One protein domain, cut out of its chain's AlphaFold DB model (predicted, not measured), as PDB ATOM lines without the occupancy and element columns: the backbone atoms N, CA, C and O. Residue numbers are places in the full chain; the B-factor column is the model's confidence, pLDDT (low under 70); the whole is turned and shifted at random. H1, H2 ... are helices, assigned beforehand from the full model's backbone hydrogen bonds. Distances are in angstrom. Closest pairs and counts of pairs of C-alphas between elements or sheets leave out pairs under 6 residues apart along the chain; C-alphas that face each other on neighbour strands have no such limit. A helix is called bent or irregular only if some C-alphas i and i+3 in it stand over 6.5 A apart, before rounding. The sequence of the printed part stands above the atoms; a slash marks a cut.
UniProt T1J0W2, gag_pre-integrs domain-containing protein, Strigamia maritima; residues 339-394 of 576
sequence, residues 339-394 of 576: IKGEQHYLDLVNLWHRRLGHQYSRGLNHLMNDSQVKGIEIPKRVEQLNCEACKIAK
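AT A GLANCE: This is residues 339 to 394 of the 576 residues of the protein "gag_pre-integrs domain-containing protein" of Strigamia maritima (UniProt T1J0W2). A helix, H1, meets a shorter helix, H2, at a corner near the end of H1, the two about perpendicular and close but not clearly touching, while a long loop runs out beyond the end of H2 and comes back to a small third helix, H3, off to one side. The first residues of H1, 339 to 344, stick out at one end, and residues 370 to 375 of the loop stick out at another. The printed part has 56 residues with three named helices, in the order H1, H2, H3, and no named strand; the class is all helix. The whole is compact, with a radius of gyration of the C-alphas of 11.2 A and spans of 33 by 27 by 17 A.

IN THESE COORDINATES: The longest helix, H1, takes residues 339 to 355 and measures 24.1 A from its first to its last C-alpha. It begins at C-alpha 339, at (169.594, 191.577, 227.722), and ends at C-alpha 355, at (168.581, 206.213, 246.881). H2 takes residues 361 to 368 and measures 10.6 A. H3 takes residues 388 to 393, measures 8.5 A and ends at C-alpha 393, at (151.991, 206.287, 244.299). No helix is bent or irregular.

HOW THE PARTS SIT: H1 and H2 are close but not clearly touching, with 2 pairs of C-alphas within 8 A. Their closest C-alphas are those of His 353 and Leu 364, 7.4 A apart. Their lines stand about perpendicular, at 86 degrees, and their centres are 14.4 A apart. H3 touches no helix: it is apart from H1 and also from H2, which it follows in the chain. In H1, H2 and H3 every O i to N i+4 pair is within hydrogen-bond range.

THE WHOLE: The two C-alphas farthest apart are those of Ser 371, in the link between H2 and H3, and Ile 392, in H3, at 33.1 A. The first and last printed C-alphas, of Ile 339 and Lys 394, are 27.9 A apart. The link from H1 to H2 is tight, with 5 residues, and the link from H2 to H3 is long, with the 19 residues 369 to 387, whose C-alphas lie 6 to 18 A from the mean of the C-alphas. Without the stretches that stand free, residues 339 to 344 and 370 to 375, the body has 44 residues, spans 28 by 18 by 17 A and has a radius of gyration of 9.6 A. The printed part has no cut. The mean pLDDT of the printed part is 83.4, and 5 residues, 339 to 343, are under 70.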
ATOM      1  N   ILE A 339     170.613 191.604 226.658       52.00
ATOM      2  CA  ILE A 339     169.594 191.577 227.722       52.00
ATOM      3  C   ILE A 339     170.215 191.897 229.093       52.00
ATOM      4  O   ILE A 339     169.666 192.699 229.849       52.00
ATOM      5  N   LYS A 340     171.395 191.338 229.402       53.56
ATOM      6  CA  LYS A 340     172.117 191.631 230.654       53.56
ATOM      7  C   LYS A 340     172.572 193.089 230.738       53.56
ATOM      8  O   LYS A 340     172.512 193.670 231.818       53.56
ATOM      9  N   GLY A 341     172.994 193.689 229.623       61.00
ATOM     10  CA  GLY A 341     173.380 195.101 229.565       61.00
ATOM     11  C   GLY A 341     172.218 196.051 229.878       61.00
ATOM     12  O   GLY A 341     172.374 196.973 230.680       61.00
ATOM     13  N   GLU A 342     171.041 195.802 229.301       65.44
ATOM     14  CA  GLU A 342     169.849 196.629 229.535       65.44
ATOM     15  C   GLU A 342     169.247 196.425 230.930       65.44
ATOM     16  O   GLU A 342     168.866 197.402 231.578       65.44
ATOM     17  N   GLN A 343     169.231 195.189 231.440       66.00
ATOM     18  CA  GLN A 343     168.827 194.905 232.823       66.00
ATOM     19  C   GLN A 343     169.755 195.603 233.827       66.00
ATOM     20  O   GLN A 343     169.275 196.335 234.690       66.00
ATOM     21  N   HIS A 344     171.076 195.489 233.657       75.75
ATOM     22  CA  HIS A 344     172.055 196.162 234.518       75.75
ATOM     23  C   HIS A 344     171.934 197.697 234.464       75.75
ATOM     24  O   HIS A 344     172.066 198.366 235.490       75.75
ATOM     25  N   TYR A 345     171.627 198.273 233.294       82.75
ATOM     26  CA  TYR A 345     171.312 199.700 233.166       82.75
ATOM     27  C   TYR A 345     170.044 200.083 233.945       82.75
ATOM     28  O   TYR A 345     170.069 201.027 234.736       82.75
ATOM     29  N   LEU A 346     168.947 199.338 233.766       78.81
ATOM     30  CA  LEU A 346     167.680 199.583 234.460       78.81
ATOM     31  C   LEU A 346     167.813 199.436 235.981       78.81
ATOM     32  O   LEU A 346     167.254 200.253 236.714       78.81
ATOM     33  N   ASP A 347     168.579 198.457 236.463       81.00
ATOM     34  CA  ASP A 347     168.857 198.263 237.887       81.00
ATOM     35  C   ASP A 347     169.687 199.403 238.479       81.00
ATOM     36  O   ASP A 347     169.368 199.892 239.566       81.00
ATOM     37  N   LEU A 348     170.703 199.888 237.758       84.50
ATOM     38  CA  LEU A 348     171.533 201.024 238.165       84.50
ATOM     39  C   LEU A 348     170.728 202.334 238.218       84.50
ATOM     40  O   LEU A 348     170.822 203.092 239.188       84.50
ATOM     41  N   VAL A 349     169.868 202.569 237.224       87.00
ATOM     42  CA  VAL A 349     168.914 203.687 237.212       87.00
ATOM     43  C   VAL A 349     167.919 203.568 238.374       87.00
ATOM     44  O   VAL A 349     167.723 204.528 239.123       87.00
ATOM     45  N   ASN A 350     167.330 202.386 238.589       86.50
ATOM     46  CA  ASN A 350     166.398 202.135 239.691       86.50
ATOM     47  C   ASN A 350     167.076 202.178 241.074       86.50
ATOM     48  O   ASN A 350     166.406 202.453 242.074       86.50
ATOM     49  N   LEU A 351     168.381 201.916 241.175       87.38
ATOM     50  CA  LEU A 351     169.167 202.068 242.400       87.38
ATOM     51  C   LEU A 351     169.306 203.547 242.776       87.38
ATOM     52  O   LEU A 351     168.963 203.917 243.899       87.38
ATOM     53  N   TRP A 352     169.743 204.399 241.845       89.06
ATOM     54  CA  TRP A 352     169.875 205.839 242.091       89.06
ATOM     55  C   TRP A 352     168.526 206.529 242.292       89.06
ATOM     56  O   TRP A 352     168.379 207.311 243.229       89.06
ATOM     57  N   HIS A 353     167.510 206.156 241.511       89.94
ATOM     58  CA  HIS A 353     166.122 206.569 241.719       89.94
ATOM     59  C   HIS A 353     165.642 206.307 243.157       89.94
ATOM     60  O   HIS A 353     165.093 207.207 243.789       89.94
ATOM     61  N   ARG A 354     165.871 205.098 243.695       87.38
ATOM     62  CA  ARG A 354     165.487 204.736 245.073       87.38
ATOM     63  C   ARG A 354     166.330 205.462 246.125       87.38
ATOM     64  O   ARG A 354     165.761 206.007 247.066       87.38
ATOM     65  N   ARG A 355     167.659 205.516 245.958       89.69
ATOM     66  CA  ARG A 355     168.581 206.213 246.881       89.69
ATOM     67  C   ARG A 355     168.253 207.699 247.040       89.69
ATOM     68  O   ARG A 355     168.386 208.229 248.134       89.69
ATOM     69  N   LEU A 356     167.802 208.349 245.967       88.25
ATOM     70  CA  LEU A 356     167.459 209.774 245.936       88.25
ATOM     71  C   LEU A 356     165.956 210.027 246.173       88.25
ATOM     72  O   LEU A 356     165.380 210.943 245.592       88.25
ATOM     73  N   GLY A 357     165.290 209.202 246.990       88.88
ATOM     74  CA  GLY A 357     163.909 209.455 247.420       88.88
ATOM     75  C   GLY A 357     162.869 209.385 246.296       88.88
ATOM     76  O   GLY A 357     161.938 210.185 246.259       88.88
ATOM     77  N   HIS A 358     163.021 208.441 245.363       91.00
ATOM     78  CA  HIS A 358     162.151 208.275 244.190       91.00
ATOM     79  C   HIS A 358     162.158 209.469 243.209       91.00
ATOM     80  O   HIS A 358     161.130 209.808 242.597       91.00
ATOM     81  N   GLN A 359     163.345 210.059 243.016       90.00
ATOM     82  CA  GLN A 359     163.618 211.186 242.117       90.00
ATOM     83  C   GLN A 359     163.181 210.920 240.664       90.00
ATOM     84  O   GLN A 359     163.355 209.821 240.139       90.00
ATOM     85  N   TYR A 360     162.614 211.927 239.996       90.19
ATOM     86  CA  TYR A 360     162.112 211.811 238.618       90.19
ATOM     87  C   TYR A 360     163.244 211.847 237.572       90.19
ATOM     88  O   TYR A 360     164.327 212.367 237.837       90.19
ATOM     89  N   SER A 361     163.007 211.317 236.363       90.00
ATOM     90  CA  SER A 361     164.065 211.076 235.361       90.00
ATOM     91  C   SER A 361     164.814 212.345 234.942       90.00
ATOM     92  O   SER A 361     166.042 212.358 234.918       90.00
ATOM     93  N   ARG A 362     164.105 213.458 234.709       91.06
ATOM     94  CA  ARG A 362     164.723 214.775 234.460       91.06
ATOM     95  C   ARG A 362     165.555 215.287 235.650       91.06
ATOM     96  O   ARG A 362     166.566 215.934 235.409       91.06
ATOM     97  N   GLY A 363     165.185 214.968 236.893       89.88
ATOM     98  CA  GLY A 363     165.979 215.290 238.084       89.88
ATOM     99  C   GLY A 363     167.271 214.469 238.170       89.88
ATOM    100  O   GLY A 363     168.327 215.024 238.444       89.88
ATOM    101  N   LEU A 364     167.213 213.170 237.849       89.81
ATOM    102  CA  LEU A 364     168.409 212.320 237.746       89.81
ATOM    103  C   LEU A 364     169.357 212.814 236.640       89.81
ATOM    104  O   LEU A 364     170.539 213.002 236.897       89.81
ATOM    105  N   ASN A 365     168.831 213.118 235.448       91.19
ATOM    106  CA  ASN A 365     169.621 213.676 234.342       91.19
ATOM    107  C   ASN A 365     170.260 215.032 234.675       91.19
ATOM    108  O   ASN A 365     171.328 215.341 234.162       91.19
ATOM    109  N   HIS A 366     169.611 215.855 235.505       91.19
ATOM    110  CA  HIS A 366     170.196 217.116 235.954       91.19
ATOM    111  C   HIS A 366     171.403 216.868 236.866       91.19
ATOM    112  O   HIS A 366     172.449 217.462 236.633       91.19
ATOM    113  N   LEU A 367     171.274 215.954 237.835       88.44
ATOM    114  CA  LEU A 367     172.354 215.572 238.753       88.44
ATOM    115  C   LEU A 367     173.518 214.861 238.043       88.44
ATOM    116  O   LEU A 367     174.657 215.023 238.452       88.44
ATOM    117  N   MET A 368     173.256 214.106 236.971       86.25
ATOM    118  CA  MET A 368     174.305 213.504 236.126       86.25
ATOM    119  C   MET A 368     175.131 214.542 235.349       86.25
ATOM    120  O   MET A 368     176.270 214.263 234.985       86.25
ATOM    121  N   ASN A 369     174.551 215.712 235.074       85.31
ATOM    122  CA  ASN A 369     175.168 216.776 234.278       85.31
ATOM    123  C   ASN A 369     175.760 217.906 235.146       85.31
ATOM    124  O   ASN A 369     176.252 218.894 234.601       85.31
ATOM    125  N   ASP A 370     175.681 217.796 236.473       87.31
ATOM    126  CA  ASP A 370     176.197 218.783 237.421       87.31
ATOM    127  C   ASP A 370     177.631 218.418 237.835       87.31
ATOM    128  O   ASP A 370     177.881 217.351 238.394       87.31
ATOM    129  N   SER A 371     178.585 219.318 237.584       84.75
ATOM    130  CA  SER A 371     180.008 219.110 237.891       84.75
ATOM    131  C   SER A 371     180.326 219.050 239.392       84.75
ATOM    132  O   SER A 371     181.423 218.626 239.767       84.75
ATOM    133  N   GLN A 372     179.386 219.437 240.260       88.00
ATOM    134  CA  GLN A 372     179.504 219.294 241.713       88.00
ATOM    135  C   GLN A 372     179.145 217.876 242.193       88.00
ATOM    136  O   GLN A 372     179.580 217.460 243.270       88.00
ATOM    137  N   VAL A 373     178.394 217.105 241.399       81.88
ATOM    138  CA  VAL A 373     177.919 215.761 241.752       81.88
ATOM    139  C   VAL A 373     178.914 214.701 241.275       81.88
ATOM    140  O   VAL A 373     179.312 214.664 240.115       81.88
ATOM    141  N   LYS A 374     179.325 213.798 242.174       80.81
ATOM    142  CA  LYS A 374     180.310 212.738 241.886       80.81
ATOM    143  C   LYS A 374     179.765 211.355 242.247       80.81
ATOM    144  O   LYS A 374     179.039 211.204 243.226       80.81
ATOM    145  N   GLY A 375     180.134 210.343 241.458       78.06
ATOM    146  CA  GLY A 375     179.791 208.933 241.694       78.06
ATOM    147  C   GLY A 375     178.423 208.461 241.174       78.06
ATOM    148  O   GLY A 375     178.068 207.309 241.410       78.06
ATOM    149  N   ILE A 376     177.656 209.297 240.460       83.44
ATOM    150  CA  ILE A 376     176.408 208.887 239.777       83.44
ATOM    151  C   ILE A 376     176.711 208.559 238.307       83.44
ATOM    152  O   ILE A 376     176.397 209.309 237.387       83.44
ATOM    153  N   GLU A 377     177.350 207.414 238.087       78.44
ATOM    154  CA  GLU A 377     177.788 206.957 236.763       78.44
ATOM    155  C   GLU A 377     176.678 206.171 236.046       78.44
ATOM    156  O   GLU A 377     176.661 204.943 236.039       78.44
ATOM    157  N   ILE A 378     175.712 206.878 235.452       84.00
ATOM    158  CA  ILE A 378     174.668 206.272 234.608       84.00
ATOM    159  C   ILE A 378     175.058 206.485 233.128       84.00
ATOM    160  O   ILE A 378     175.122 207.630 232.685       84.00
ATOM    161  N   PRO A 379     175.292 205.428 232.324       77.94
ATOM    162  CA  PRO A 379     175.984 205.546 231.028       77.94
ATOM    163  C   PRO A 379     175.148 206.145 229.883       77.94
ATOM    164  O   PRO A 379     175.671 206.365 228.792       77.94
ATOM    165  N   LYS A 380     173.846 206.373 230.091       85.12
ATOM    166  CA  LYS A 380     172.921 206.983 229.120       85.12
ATOM    167  C   LYS A 380     171.854 207.794 229.849       85.12
ATOM    168  O   LYS A 380     171.383 207.371 230.908       85.12
ATOM    169  N   ARG A 381     171.427 208.907 229.247       85.31
ATOM    170  CA  ARG A 381     170.318 209.756 229.718       85.31
ATOM    171  C   ARG A 381     169.079 208.911 230.049       85.31
ATOM    172  O   ARG A 381     168.621 208.134 229.220       85.31
ATOM    173  N   VAL A 382     168.524 209.095 231.243       86.75
ATOM    174  CA  VAL A 382     167.327 208.387 231.713       86.75
ATOM    175  C   VAL A 382     166.084 209.030 231.106       86.75
ATOM    176  O   VAL A 382     165.730 210.154 231.458       86.75
ATOM    177  N   GLU A 383     165.390 208.327 230.220       82.94
ATOM    178  CA  GLU A 383     164.124 208.813 229.658       82.94
ATOM    179  C   GLU A 383     162.947 208.457 230.576       82.94
ATOM    180  O   GLU A 383     162.269 209.340 231.113       82.94
ATOM    181  N   GLN A 384     162.765 207.159 230.830       76.06
ATOM    182  CA  GLN A 384     161.673 206.605 231.632       76.06
ATOM    183  C   GLN A 384     162.193 205.859 232.869       76.06
ATOM    184  O   GLN A 384     163.325 205.384 232.905       76.06
ATOM    185  N   LEU A 385     161.347 205.750 233.898       83.38
ATOM    186  CA  LEU A 385     161.650 205.065 235.158       83.38
ATOM    187  C   LEU A 385     160.675 203.908 235.379       83.38
ATOM    188  O   LEU A 385     159.485 204.128 235.610       83.38
ATOM    189  N   ASN A 386     161.179 202.674 235.357       83.12
ATOM    190  CA  ASN A 386     160.373 201.489 235.634       83.12
ATOM    191  C   ASN A 386     160.431 201.118 237.125       83.12
ATOM    192  O   ASN A 386     161.084 200.152 237.510       83.12
ATOM    193  N   CYS A 387     159.755 201.914 237.958       86.88
ATOM    194  CA  CYS A 387     159.655 201.694 239.400       86.88
ATOM    195  C   CYS A 387     158.189 201.526 239.826       86.88
ATOM    196  O   CYS A 387     157.383 202.450 239.703       86.88
ATOM    197  N   GLU A 388     157.860 200.346 240.350       87.75
ATOM    198  CA  GLU A 388     156.517 199.948 240.787       87.75
ATOM    199  C   GLU A 388     155.935 200.885 241.854       87.75
ATOM    200  O   GLU A 388     154.856 201.436 241.659       87.75
ATOM    201  N   ALA A 389     156.686 201.171 242.923       87.75
ATOM    202  CA  ALA A 389     156.249 202.087 243.979       87.75
ATOM    203  C   ALA A 389     155.920 203.495 243.439       87.75
ATOM    204  O   ALA A 389     154.949 204.112 243.872       87.75
ATOM    205  N   CYS A 390     156.669 203.984 242.440       88.69
ATOM    206  CA  CYS A 390     156.325 205.227 241.745       88.69
ATOM    207  C   CYS A 390     155.068 205.092 240.882       88.69
ATOM    208  O   CYS A 390     154.259 206.014 240.875       88.69
ATOM    209  N   LYS A 391     154.895 203.982 240.156       88.12
ATOM    210  CA  LYS A 391     153.698 203.736 239.337       88.12
ATOM    211  C   LYS A 391     152.433 203.685 240.195       88.12
ATOM    212  O   LYS A 391     151.441 204.283 239.807       88.12
ATOM    213  N   ILE A 392     152.492 203.058 241.372       86.56
ATOM    214  CA  ILE A 392     151.390 203.017 242.344       86.56
ATOM    215  C   ILE A 392     151.145 204.417 242.930       86.56
ATOM    216  O   ILE A 392     150.061 204.972 242.766       86.56
ATOM    217  N   ALA A 393     152.156 205.031 243.558       84.44
ATOM    218  CA  ALA A 393     151.991 206.287 244.299       84.44
ATOM    219  C   ALA A 393     151.758 207.532 243.418       84.44
ATOM    220  O   ALA A 393     151.249 208.538 243.903       84.44
ATOM    221  N   LYS A 394     152.147 207.490 242.136       83.56
ATOM    222  CA  LYS A 394     151.960 208.585 241.164       83.56
ATOM    223  C   LYS A 394     150.943 208.227 240.072       83.56
ATOM    224  O   LYS A 394     150.840 208.960 239.086       83.56
TER     225      LYS A 394